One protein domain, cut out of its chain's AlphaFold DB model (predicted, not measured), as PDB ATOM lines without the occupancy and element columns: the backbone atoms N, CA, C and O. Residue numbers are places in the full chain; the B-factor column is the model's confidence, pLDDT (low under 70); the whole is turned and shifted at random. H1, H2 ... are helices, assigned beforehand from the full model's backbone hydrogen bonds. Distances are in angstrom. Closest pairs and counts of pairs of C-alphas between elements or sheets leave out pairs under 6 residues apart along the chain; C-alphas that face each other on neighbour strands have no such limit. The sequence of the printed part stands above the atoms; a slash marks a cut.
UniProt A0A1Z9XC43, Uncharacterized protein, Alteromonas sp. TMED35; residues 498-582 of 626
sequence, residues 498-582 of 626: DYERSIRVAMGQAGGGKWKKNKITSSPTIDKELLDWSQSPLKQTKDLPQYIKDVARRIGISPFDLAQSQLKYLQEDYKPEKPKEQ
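Overview. This is residues 498 to 582 of the 626 residues of an uncharacterized protein of Alteromonas sp. TMED35 (UniProt A0A1Z9XC43). What shape do these coordinates make? Four short helices pack at crossed angles in a rounded cluster, H1 on H3, H3 on H4 and H4 on H2, and residues 568 to 582 follow H4 as a long tail with no named element. What is it made of? The printed part has 85 residues with four helices, H1, H2, H3 and H4 in chain order, and no named strand: all helix. How large is it? It is compact, with a radius of gyration of the C-alphas of 11.8 A and spans of 32 by 29 by 24 A.

Along the chain. Where do the helices begin? H1, residues 498 to 510, starts with C-alpha 498 at (46.097, -27.518, 22.999) and is 17.6 A long; H2, residues 524 to 534, is 15.1 A long. What follows? H3 is residues 546 to 555, 14.3 A, and H4 is residues 559 to 567, 12.4 A, ending with C-alpha 567 at (26.702, -39.452, 25.473).

Arrangement. What does H1 meet? H1 touches H3, the closest C-alphas being those of Met 507 and Val 551, 6.2 A apart, at a steep tilt of 51 degrees, the same way. H1 is apart from H2 and H4. How does H4 stand? It touches H3, closest at C-alphas of Lys 549 and Pro 559, 4.9 A, only just about perpendicular at 70.2 degrees. It touches H2, closest at C-alphas of Leu 530 and Ala 563, 7.1 A, only just about perpendicular at 72 degrees. And H2 with H3? They are close but not clearly touching, the closest C-alphas, of Ile 526 and Tyr 547, being 7.3 A apart. Are the helix backbones whole? In H1, H2, H3 and H4 every O i to N i+4 pair is within hydrogen-bond range.

Size, cuts and confidence. How far does it reach? The two C-alphas farthest apart, of Asp 498 and Glu 581, are 33.1 A apart. Which links are long? H1 to H2 and H2 to H3 are long, H3 to H4 is tight, and the printed part has no cut. Where is confidence low? The mean pLDDT of the printed part is 70.9, and 34 residues are under 70, among them residues 536 to 544 and 575 to 582.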
ATOM      1  N   ASP A 498      47.143 -26.706  23.609       55.38
ATOM      2  CA  ASP A 498      46.097 -27.518  22.999       55.38
ATOM      3  C   ASP A 498      44.829 -27.636  23.860       55.38
ATOM      4  O   ASP A 498      43.744 -27.763  23.289       55.38
ATOM      5  N   TYR A 499      44.891 -27.508  25.196       58.69
ATOM      6  CA  TYR A 499      43.672 -27.521  26.027       58.69
ATOM      7  C   TYR A 499      42.816 -26.274  25.785       58.69
ATOM      8  O   TYR A 499      41.634 -26.378  25.450       58.69
ATOM      9  N   GLU A 500      43.409 -25.077  25.847       60.88
ATOM     10  CA  GLU A 500      42.684 -23.839  25.546       60.88
ATOM     11  C   GLU A 500      42.168 -23.812  24.107       60.88
ATOM     12  O   GLU A 500      41.050 -23.352  23.835       60.88
ATOM     13  N   ARG A 501      42.972 -24.329  23.171       65.19
ATOM     14  CA  ARG A 501      42.576 -24.470  21.772       65.19
ATOM     15  C   ARG A 501      41.408 -25.443  21.621       65.19
ATOM     16  O   ARG A 501      40.458 -25.115  20.910       65.19
ATOM     17  N   SER A 502      41.431 -26.586  22.304       67.88
ATOM     18  CA  SER A 502      40.360 -27.587  22.260       67.88
ATOM     19  C   SER A 502      39.063 -27.058  22.873       67.88
ATOM     20  O   SER A 502      38.008 -27.206  22.263       67.88
ATOM     21  N   ILE A 503      39.126 -26.335  23.998       72.75
ATOM     22  CA  ILE A 503      37.965 -25.642  24.567       72.75
ATOM     23  C   ILE A 503      37.427 -24.602  23.585       72.75
ATOM     24  O   ILE A 503      36.217 -24.509  23.390       72.75
ATOM     25  N   ARG A 504      38.291 -23.826  22.917       72.44
ATOM     26  CA  ARG A 504      37.859 -22.832  21.920       72.44
ATOM     27  C   ARG A 504      37.146 -23.473  20.731       72.44
ATOM     28  O   ARG A 504      36.126 -22.949  20.281       72.44
ATOM     29  N   VAL A 505      37.651 -24.609  20.257       78.12
ATOM     30  CA  VAL A 505      37.022 -25.404  19.195       78.12
ATOM     31  C   VAL A 505      35.673 -25.958  19.660       78.12
ATOM     32  O   VAL A 505      34.668 -25.746  18.977       78.12
ATOM     33  N   ALA A 506      35.613 -26.570  20.844       80.19
ATOM     34  CA  ALA A 506      34.376 -27.109  21.401       80.19
ATOM     35  C   ALA A 506      33.326 -26.026  21.662       80.19
ATOM     36  O   ALA A 506      32.164 -26.220  21.319       80.19
ATOM     37  N   MET A 507      33.709 -24.843  22.151       78.62
ATOM     38  CA  MET A 507      32.799 -23.697  22.264       78.62
ATOM     39  C   MET A 507      32.180 -23.320  20.910       78.62
ATOM     40  O   MET A 507      30.984 -23.039  20.836       78.62
ATOM     41  N   GLY A 508      32.967 -23.338  19.828       76.50
ATOM     42  CA  GLY A 508      32.474 -23.070  18.473       76.50
ATOM     43  C   GLY A 508      31.507 -24.143  17.954       76.50
ATOM     44  O   GLY A 508      30.525 -23.826  17.276       76.50
ATOM     45  N   GLN A 509      31.756 -25.406  18.302       81.44
ATOM     46  CA  GLN A 509      30.921 -26.551  17.923       81.44
ATOM     47  C   GLN A 509      29.642 -26.668  18.758       81.44
ATOM     48  O   GLN A 509      28.624 -27.135  18.242       81.44
ATOM     49  N   ALA A 510      29.689 -26.228  20.016       81.00
ATOM     50  CA  ALA A 510      28.623 -26.353  21.002       81.00
ATOM     51  C   ALA A 510      27.741 -25.091  21.109       81.00
ATOM     52  O   ALA A 510      26.564 -25.172  21.471       81.00
ATOM     53  N   GLY A 511      28.283 -23.919  20.765       75.31
ATOM     54  CA  GLY A 511      27.620 -22.623  20.900       75.31
ATOM     55  C   GLY A 511      26.330 -22.476  20.083       75.31
ATOM     56  O   GLY A 511      26.129 -23.125  19.057       75.31
ATOM     57  N   GLY A 512      25.428 -21.601  20.542       70.31
ATOM     58  CA  GLY A 512      24.169 -21.296  19.844       70.31
ATOM     59  C   GLY A 512      23.180 -22.468  19.782       70.31
ATOM     60  O   GLY A 512      22.433 -22.588  18.815       70.31
ATOM     61  N   GLY A 513      23.207 -23.369  20.771       72.25
ATOM     62  CA  GLY A 513      22.332 -24.549  20.827       72.25
ATOM     63  C   GLY A 513      22.815 -25.746  20.000       72.25
ATOM     64  O   GLY A 513      22.150 -26.783  19.977       72.25
ATOM     65  N   LYS A 514      23.976 -25.634  19.341       80.50
ATOM     66  CA  LYS A 514      24.567 -26.705  18.527       80.50
ATOM     67  C   LYS A 514      25.036 -27.905  19.350       80.50
ATOM     68  O   LYS A 514      25.068 -29.007  18.814       80.50
ATOM     69  N   TRP A 515      25.289 -27.731  20.647       80.00
ATOM     70  CA  TRP A 515      25.588 -28.817  21.590       80.00
ATOM     71  C   TRP A 515      24.535 -29.937  21.588       80.00
ATOM     72  O   TRP A 515      24.868 -31.102  21.754       80.00
ATOM     73  N   LYS A 516      23.266 -29.615  21.292       80.25
ATOM     74  CA  LYS A 516      22.188 -30.610  21.164       80.25
ATOM     75  C   LYS A 516      22.287 -31.453  19.892       80.25
ATOM     76  O   LYS A 516      21.593 -32.463  19.790       80.25
ATOM     77  N   LYS A 517      23.058 -31.021  18.891       80.25
ATOM     78  CA  LYS A 517      23.078 -31.571  17.522       80.25
ATOM     79  C   LYS A 517      24.458 -32.028  17.052       80.25
ATOM     80  O   LYS A 517      24.514 -32.741  16.053       80.25
ATOM     81  N   ASN A 518      25.520 -31.688  17.780       83.19
ATOM     82  CA  ASN A 518      26.897 -32.006  17.425       83.19
ATOM     83  C   ASN A 518      27.618 -32.715  18.576       83.19
ATOM     84  O   ASN A 518      27.426 -32.346  19.739       83.19
ATOM     85  N   LYS A 519      28.502 -33.659  18.225       86.69
ATOM     86  CA  LYS A 519      29.569 -34.104  19.123       86.69
ATOM     87  C   LYS A 519      30.609 -32.987  19.209       86.69
ATOM     88  O   LYS A 519      31.052 -32.486  18.172       86.69
ATOM     89  N   ILE A 520      30.968 -32.573  20.417       86.88
ATOM     90  CA  ILE A 520      32.075 -31.646  20.645       86.88
ATOM     91  C   ILE A 520      33.395 -32.403  20.512       86.88
ATOM     92  O   ILE A 520      33.480 -33.585  20.833       86.88
ATOM     93  N   THR A 521      34.426 -31.740  20.008       82.00
ATOM     94  CA  THR A 521      35.766 -32.317  19.934       82.00
ATOM     95  C   THR A 521      36.301 -32.519  21.346       82.00
ATOM     96  O   THR A 521      36.496 -31.550  22.063       82.00
ATOM     97  N   SER A 522      36.563 -33.764  21.714       80.88
ATOM     98  CA  SER A 522      37.114 -34.209  22.997       80.88
ATOM     99  C   SER A 522      38.236 -35.221  22.743       80.88
ATOM    100  O   SER A 522      38.335 -35.789  21.651       80.88
ATOM    101  N   SER A 523      39.115 -35.428  23.726       76.81
ATOM    102  CA  SER A 523      40.111 -36.503  23.666       76.81
ATOM    103  C   SER A 523      39.456 -37.865  23.957       76.81
ATOM    104  O   SER A 523      38.415 -37.911  24.618       76.81
ATOM    105  N   PRO A 524      40.068 -38.988  23.533       74.31
ATOM    106  CA  PRO A 524      39.596 -40.324  23.904       74.31
ATOM    107  C   PRO A 524      39.504 -40.538  25.420       74.31
ATOM    108  O   PRO A 524      38.619 -41.250  25.885       74.31
ATOM    109  N   THR A 525      40.387 -39.897  26.193       73.25
ATOM    110  CA  THR A 525      40.365 -39.926  27.661       73.25
ATOM    111  C   THR A 525      39.093 -39.282  28.206       73.25
ATOM    112  O   THR A 525      38.390 -39.908  28.988       73.25
ATOM    113  N   ILE A 526      38.729 -38.092  27.715       76.62
ATOM    114  CA  ILE A 526      37.501 -37.391  28.121       76.62
ATOM    115  C   ILE A 526      36.252 -38.188  27.720       76.62
ATOM    116  O   ILE A 526      35.285 -38.250  28.476       76.62
ATOM    117  N   ASP A 527      36.263 -38.811  26.538       82.12
ATOM    118  CA  ASP A 527      35.162 -39.673  26.094       82.12
ATOM    119  C   ASP A 527      35.000 -40.889  27.019       82.12
ATOM    120  O   ASP A 527      33.874 -41.259  27.353       82.12
ATOM    121  N   LYS A 528      36.114 -41.480  27.469       77.69
ATOM    122  CA  LYS A 528      36.111 -42.582  28.434       77.69
ATOM    123  C   LYS A 528      35.609 -42.133  29.807       77.69
ATOM    124  O   LYS A 528      34.705 -42.764  30.334       77.69
ATOM    125  N   GLU A 529      36.109 -41.023  30.343       75.69
ATOM    126  CA  GLU A 529      35.638 -40.462  31.620       75.69
ATOM    127  C   GLU A 529      34.139 -40.139  31.580       75.69
ATOM    128  O   GLU A 529      33.410 -40.380  32.540       75.69
ATOM    129  N   LEU A 530      33.642 -39.630  30.448       81.94
ATOM    130  CA  LEU A 530      32.219 -39.359  30.266       81.94
ATOM    131  C   LEU A 530      31.388 -40.652  30.220       81.94
ATOM    132  O   LEU A 530      30.280 -40.694  30.764       81.94
ATOM    133  N   LEU A 531      31.907 -41.706  29.582       80.50
ATOM    134  CA  LEU A 531      31.294 -43.035  29.584       80.50
ATOM    135  C   LEU A 531      31.276 -43.641  30.991       80.50
ATOM    136  O   LEU A 531      30.225 -44.124  31.414       80.50
ATOM    137  N   ASP A 532      32.378 -43.550  31.730       76.19
ATOM    138  CA  ASP A 532      32.491 -44.035  33.108       76.19
ATOM    139  C   ASP A 532      31.518 -43.280  34.028       76.19
ATOM    140  O   ASP A 532      30.764 -43.890  34.789       76.19
ATOM    141  N   TRP A 533      31.416 -41.955  33.870       78.50
ATOM    142  CA  TRP A 533      30.407 -41.137  34.544       78.50
ATOM    143  C   TRP A 533      28.976 -41.598  34.231       78.50
ATOM    144  O   TRP A 533      28.139 -41.703  35.128       78.50
ATOM    145  N   SER A 534      28.679 -41.931  32.970       72.50
ATOM    146  CA  SER A 534      27.346 -42.408  32.569       72.50
ATOM    147  C   SER A 534      26.955 -43.752  33.191       72.50
ATOM    148  O   SER A 534      25.763 -44.073  33.246       72.50
ATOM    149  N   GLN A 535      27.947 -44.511  33.657       70.25
ATOM    150  CA  GLN A 535      27.803 -45.789  34.350       70.25
ATOM    151  C   GLN A 535      27.882 -45.636  35.878       70.25
ATOM    152  O   GLN A 535      27.661 -46.609  36.599       70.25
ATOM    153  N   SER A 536      28.164 -44.429  36.387       58.16
ATOM    154  CA  SER A 536      28.161 -44.146  37.822       58.16
ATOM    155  C   SER A 536      26.744 -44.308  38.397       58.16
ATOM    156  O   SER A 536      25.795 -43.765  37.819       58.16
ATOM    157  N   PRO A 537      26.571 -44.989  39.547       45.28
ATOM    158  CA  PRO A 537      25.261 -45.187  40.175       45.28
ATOM    159  C   PRO A 537      24.563 -43.879  40.570       45.28
ATOM    160  O   PRO A 537      23.336 -43.820  40.606       45.28
ATOM    161  N   LEU A 538      25.347 -42.837  40.874       47.62
ATOM    162  CA  LEU A 538      24.860 -41.568  41.423       47.62
ATOM    163  C   LEU A 538      24.954 -40.395  40.435       47.62
ATOM    164  O   LEU A 538      24.434 -39.333  40.747       47.62
ATOM    165  N   LYS A 539      25.612 -40.567  39.272       57.44
ATOM    166  CA  LYS A 539      25.766 -39.570  38.182       57.44
ATOM    167  C   LYS A 539      25.906 -38.120  38.659       57.44
ATOM    168  O   LYS A 539      25.223 -37.224  38.162       57.44
ATOM    169  N   GLN A 540      26.787 -37.882  39.627       52.22
ATOM    170  CA  GLN A 540      26.896 -36.571  40.261       52.22
ATOM    171  C   GLN A 540      27.550 -35.569  39.314       52.22
ATOM    172  O   GLN A 540      28.359 -35.933  38.456       52.22
ATOM    173  N   THR A 541      27.216 -34.286  39.462       55.19
ATOM    174  CA  THR A 541      27.823 -33.248  38.614       55.19
ATOM    175  C   THR A 541      29.305 -33.101  38.945       55.19
ATOM    176  O   THR A 541      30.085 -32.785  38.054       55.19
ATOM    177  N   LYS A 542      29.718 -33.369  40.191       55.25
ATOM    178  CA  LYS A 542      31.133 -33.377  40.594       55.25
ATOM    179  C   LYS A 542      31.971 -34.430  39.849       55.25
ATOM    180  O   LYS A 542      33.090 -34.124  39.458       55.25
ATOM    181  N   ASP A 543      31.383 -35.584  39.538       59.19
ATOM    182  CA  ASP A 543      32.058 -36.707  38.873       59.19
ATOM    183  C   ASP A 543      32.127 -36.526  37.344       59.19
ATOM    184  O   ASP A 543      32.635 -37.388  36.630       59.19
ATOM    185  N   LEU A 544      31.564 -35.434  36.806       67.88
ATOM    186  CA  LEU A 544      31.663 -35.139  35.379       67.88
ATOM    187  C   LEU A 544      33.107 -34.814  34.982       67.88
ATOM    188  O   LEU A 544      33.806 -34.136  35.741       67.88
ATOM    189  N   PRO A 545      33.513 -35.139  33.743       77.94
ATOM    190  CA  PRO A 545      34.793 -34.685  33.220       77.94
ATOM    191  C   PRO A 545      34.887 -33.159  33.285       77.94
ATOM    192  O   PRO A 545      33.990 -32.447  32.809       77.94
ATOM    193  N   GLN A 546      35.982 -32.636  33.842       67.69
ATOM    194  CA  GLN A 546      36.180 -31.193  34.019       67.69
ATOM    195  C   GLN A 546      36.064 -30.431  32.691       67.69
ATOM    196  O   GLN A 546      35.462 -29.359  32.630       67.69
ATOM    197  N   TYR A 547      36.527 -31.046  31.600       75.69
ATOM    198  CA  TYR A 547      36.380 -30.527  30.244       75.69
ATOM    199  C   TYR A 547      34.921 -30.203  29.877       75.69
ATOM    200  O   TYR A 547      34.620 -29.141  29.328       75.69
ATOM    201  N   ILE A 548      33.989 -31.097  30.220       80.44
ATOM    202  CA  ILE A 548      32.558 -30.910  29.957       80.44
ATOM    203  C   ILE A 548      32.006 -29.764  30.806       80.44
ATOM    204  O   ILE A 548      31.255 -28.929  30.295       80.44
ATOM    205  N   LYS A 549      32.416 -29.669  32.077       71.88
ATOM    206  CA  LYS A 549      32.023 -28.562  32.963       71.88
ATOM    207  C   LYS A 549      32.503 -27.218  32.421       71.88
ATOM    208  O   LYS A 549      31.719 -26.269  32.358       71.88
ATOM    209  N   ASP A 550      33.751 -27.147  31.972       69.38
ATOM    210  CA  ASP A 550      34.358 -25.925  31.451       69.38
ATOM    211  C   ASP A 550      33.709 -25.469  30.143       69.38
ATOM    212  O   ASP A 550      33.392 -24.284  29.987       69.38
ATOM    213  N   VAL A 551      33.460 -26.393  29.205       74.69
ATOM    214  CA  VAL A 551      32.759 -26.077  27.955       74.69
ATOM    215  C   VAL A 551      31.343 -25.591  28.260       74.69
ATOM    216  O   VAL A 551      30.969 -24.518  27.785       74.69
ATOM    217  N   ALA A 552      30.582 -26.307  29.097       71.19
ATOM    218  CA  ALA A 552      29.215 -25.942  29.477       71.19
ATOM    219  C   ALA A 552      29.136 -24.550  30.123       71.19
ATOM    220  O   ALA A 552      28.319 -23.715  29.722       71.19
ATOM    221  N   ARG A 553      30.054 -24.264  31.053       62.59
ATOM    222  CA  ARG A 553      30.204 -22.961  31.718       62.59
ATOM    223  C   ARG A 553      30.500 -21.847  30.711       62.59
ATOM    224  O   ARG A 553      29.944 -20.755  30.796       62.59
ATOM    225  N   ARG A 554      31.350 -22.104  29.717       64.38
ATOM    226  CA  ARG A 554      31.724 -21.098  28.711       64.38
ATOM    227  C   ARG A 554      30.673 -20.885  27.621       64.38
ATOM    228  O   ARG A 554      30.692 -19.837  26.983       64.38
ATOM    229  N   ILE A 555      29.740 -21.815  27.418       66.56
ATOM    230  CA  ILE A 555      28.617 -21.628  26.479       66.56
ATOM    231  C   ILE A 555      27.286 -21.305  27.167       66.56
ATOM    232  O   ILE A 555      26.324 -20.955  26.485       66.56
ATOM    233  N   GLY A 556      27.235 -21.365  28.498       57.88
ATOM    234  CA  GLY A 556      26.076 -20.951  29.280       57.88
ATOM    235  C   GLY A 556      24.962 -21.980  29.380       57.88
ATOM    236  O   GLY A 556      23.796 -21.599  29.299       57.88
ATOM    237  N   ILE A 557      25.306 -23.253  29.573       64.88
ATOM    238  CA  ILE A 557      24.338 -24.344  29.765       64.88
ATOM    239  C   ILE A 557      24.705 -25.222  30.965       64.88
ATOM    240  O   ILE A 557      25.827 -25.153  31.467       64.88
ATOM    241  N   SER A 558      23.771 -26.074  31.394       66.56
ATOM    242  CA  SER A 558      24.022 -27.083  32.424       66.56
ATOM    243  C   SER A 558      25.130 -28.057  31.982       66.56
ATOM    244  O   SER A 558      25.032 -28.626  30.889       66.56
ATOM    245  N   PRO A 559      26.170 -28.290  32.811       66.75
ATOM    246  CA  PRO A 559      27.173 -29.330  32.566       66.75
ATOM    247  C   PRO A 559      26.565 -30.716  32.368       66.75
ATOM    248  O   PRO A 559      27.020 -31.471  31.511       66.75
ATOM    249  N   PHE A 560      25.499 -31.017  33.110       68.44
ATOM    250  CA  PHE A 560      24.779 -32.282  33.030       68.44
ATOM    251  C   PHE A 560      24.049 -32.434  31.688       68.44
ATOM    252  O   PHE A 560      24.177 -33.462  31.025       68.44
ATOM    253  N   ASP A 561      23.362 -31.385  31.225       72.06
ATOM    254  CA  ASP A 561      22.685 -31.409  29.922       72.06
ATOM    255  C   ASP A 561      23.689 -31.552  28.773       72.06
ATOM    256  O   ASP A 561      23.443 -32.287  27.810       72.06
ATOM    257  N   LEU A 562      24.838 -30.872  28.875       80.56
ATOM    258  CA  LEU A 562      25.916 -31.034  27.906       80.56
ATOM    259  C   LEU A 562      26.408 -32.483  27.910       80.56
ATOM    260  O   LEU A 562      26.401 -33.106  26.854       80.56
ATOM    261  N   ALA A 563      26.753 -33.039  29.069       81.19
ATOM    262  CA  ALA A 563      27.197 -34.424  29.210       81.19
ATOM    263  C   ALA A 563      26.216 -35.423  28.586       81.19
ATOM    264  O   ALA A 563      26.600 -36.216  27.725       81.19
ATOM    265  N   GLN A 564      24.930 -35.323  28.922       78.00
ATOM    266  CA  GLN A 564      23.903 -36.178  28.335       78.00
ATOM    267  C   GLN A 564      23.799 -36.014  26.815       78.00
ATOM    268  O   GLN A 564      23.671 -36.991  26.080       78.00
ATOM    269  N   SER A 565      23.891 -34.784  26.305       82.75
ATOM    270  CA  SER A 565      23.869 -34.553  24.859       82.75
ATOM    271  C   SER A 565      25.072 -35.149  24.130       82.75
ATOM    272  O   SER A 565      24.960 -35.437  22.942       82.75
ATOM    273  N   GLN A 566      26.207 -35.310  24.812       87.62
ATOM    274  CA  GLN A 566      27.421 -35.872  24.232       87.62
ATOM    275  C   GLN A 566      27.409 -37.403  24.278       87.62
ATOM    276  O   GLN A 566      27.834 -38.038  23.314       87.62
ATOM    277  N   LEU A 567      26.818 -37.998  25.318       85.06
ATOM    278  CA  LEU A 567      26.702 -39.452  25.473       85.06
ATOM    279  C   LEU A 567      25.978 -40.148  24.317       85.06
ATOM    280  O   LEU A 567      26.372 -41.240  23.920       85.06
ATOM    281  N   LYS A 568      25.002 -39.486  23.687       82.94
ATOM    282  CA  LYS A 568      24.309 -40.027  22.502       82.94
ATOM    283  C   LYS A 568      25.219 -40.262  21.284       82.94
ATOM    284  O   LYS A 568      24.801 -40.909  20.335       82.94
ATOM    285  N   TYR A 569      26.421 -39.679  21.267       83.81
ATOM    286  CA  TYR A 569      27.429 -39.907  20.224       83.81
ATOM    287  C   TYR A 569      28.482 -40.941  20.624       83.81
ATOM    288  O   TYR A 569      29.334 -41.281  19.805       83.81
ATOM    289  N   LEU A 570      28.461 -41.387  21.880       84.38
ATOM    290  CA  LEU A 570      29.398 -42.357  22.443       84.38
ATOM    291  C   LEU A 570      28.737 -43.721  22.689       84.38
ATOM    292  O   LEU A 570      29.439 -44.714  22.843       84.38
ATOM    293  N   GLN A 571      27.403 -43.776  22.719       82.69
ATOM    294  CA  GLN A 571      26.607 -44.973  22.992       82.69
ATOM    295  C   GLN A 571      25.481 -45.108  21.953       82.69
ATOM    296  O   GLN A 571      24.686 -44.183  21.791       82.69
ATOM    297  N   GLU A 572      25.401 -46.258  21.270       61.94
ATOM    298  CA  GLU A 572      24.473 -46.487  20.143       61.94
ATOM    299  C   GLU A 572      22.981 -46.453  20.540       61.94
ATOM    300  O   GLU A 572      22.161 -45.994  19.750       61.94
ATOM    301  N   ASP A 573      22.635 -46.826  21.778       65.31
ATOM    302  CA  ASP A 573      21.248 -46.887  22.278       65.31
ATOM    303  C   ASP A 573      20.915 -45.829  23.347       65.31
ATOM    304  O   ASP A 573      19.906 -45.920  24.060       65.31
ATOM    305  N   TYR A 574      21.752 -44.802  23.492       70.12
ATOM    306  CA  TYR A 574      21.563 -43.818  24.551       70.12
ATOM    307  C   TYR A 574      20.378 -42.893  24.267       70.12
ATOM    308  O   TYR A 574      20.373 -42.093  23.327       70.12
ATOM    309  N   LYS A 575      19.365 -42.972  25.135       64.62
ATOM    310  CA  LYS A 575      18.225 -42.053  25.153       64.62
ATOM    311  C   LYS A 575      18.540 -40.902  26.111       64.62
ATOM    312  O   LYS A 575      18.422 -41.106  27.319       64.62
ATOM    313  N   PRO A 576      18.927 -39.711  25.613       59.56
ATOM    314  CA  PRO A 576      19.121 -38.560  26.484       59.56
ATOM    315  C   PRO A 576      17.812 -38.243  27.205       59.56
ATOM    316  O   PRO A 576      16.737 -38.276  26.591       59.56
ATOM    317  N   GLU A 577      17.895 -37.909  28.489       57.84
ATOM    318  CA  GLU A 577      16.751 -37.341  29.188       57.84
ATOM    319  C   GLU A 577      16.405 -36.012  28.510       57.84
ATOM    320  O   GLU A 577      17.270 -35.318  27.959       57.84
ATOM    321  N   LYS A 578      15.110 -35.682  28.438       50.50
ATOM    322  CA  LYS A 578      14.696 -34.449  27.763       50.50
ATOM    323  C   LYS A 578      15.324 -33.269  28.514       50.50
ATOM    324  O   LYS A 578      14.992 -33.093  29.684       50.50
ATOM    325  N   PRO A 579      16.171 -32.448  27.864       51.91
ATOM    326  CA  PRO A 579      16.764 -31.298  28.529       51.91
ATOM    327  C   PRO A 579      15.634 -30.379  28.980       51.91
ATOM    328  O   PRO A 579      14.730 -30.081  28.189       51.91
ATOM    329  N   LYS A 580      15.670 -29.942  30.240       52.06
ATOM    330  CA  LYS A 580      14.672 -29.004  30.748       52.06
ATOM    331  C   LYS A 580      14.731 -27.731  29.920       52.06
ATOM    332  O   LYS A 580      15.792 -27.141  29.723       52.06
ATOM    333  N   GLU A 581      13.586 -27.332  29.382       49.16
ATOM    334  CA  GLU A 581      13.486 -26.152  28.535       49.16
ATOM    335  C   GLU A 581      13.551 -24.909  29.425       49.16
ATOM    336  O   GLU A 581      12.548 -24.396  29.912       49.16
ATOM    337  N   GLN A 582      14.776 -24.488  29.724       55.00
ATOM    338  CA  GLN A 582      15.052 -23.272  30.464       55.00
ATOM    339  C   GLN A 582      15.264 -22.123  29.477       55.00
ATOM    340  O   GLN A 582      15.848 -22.300  28.404       55.00
TER     341      GLN A 582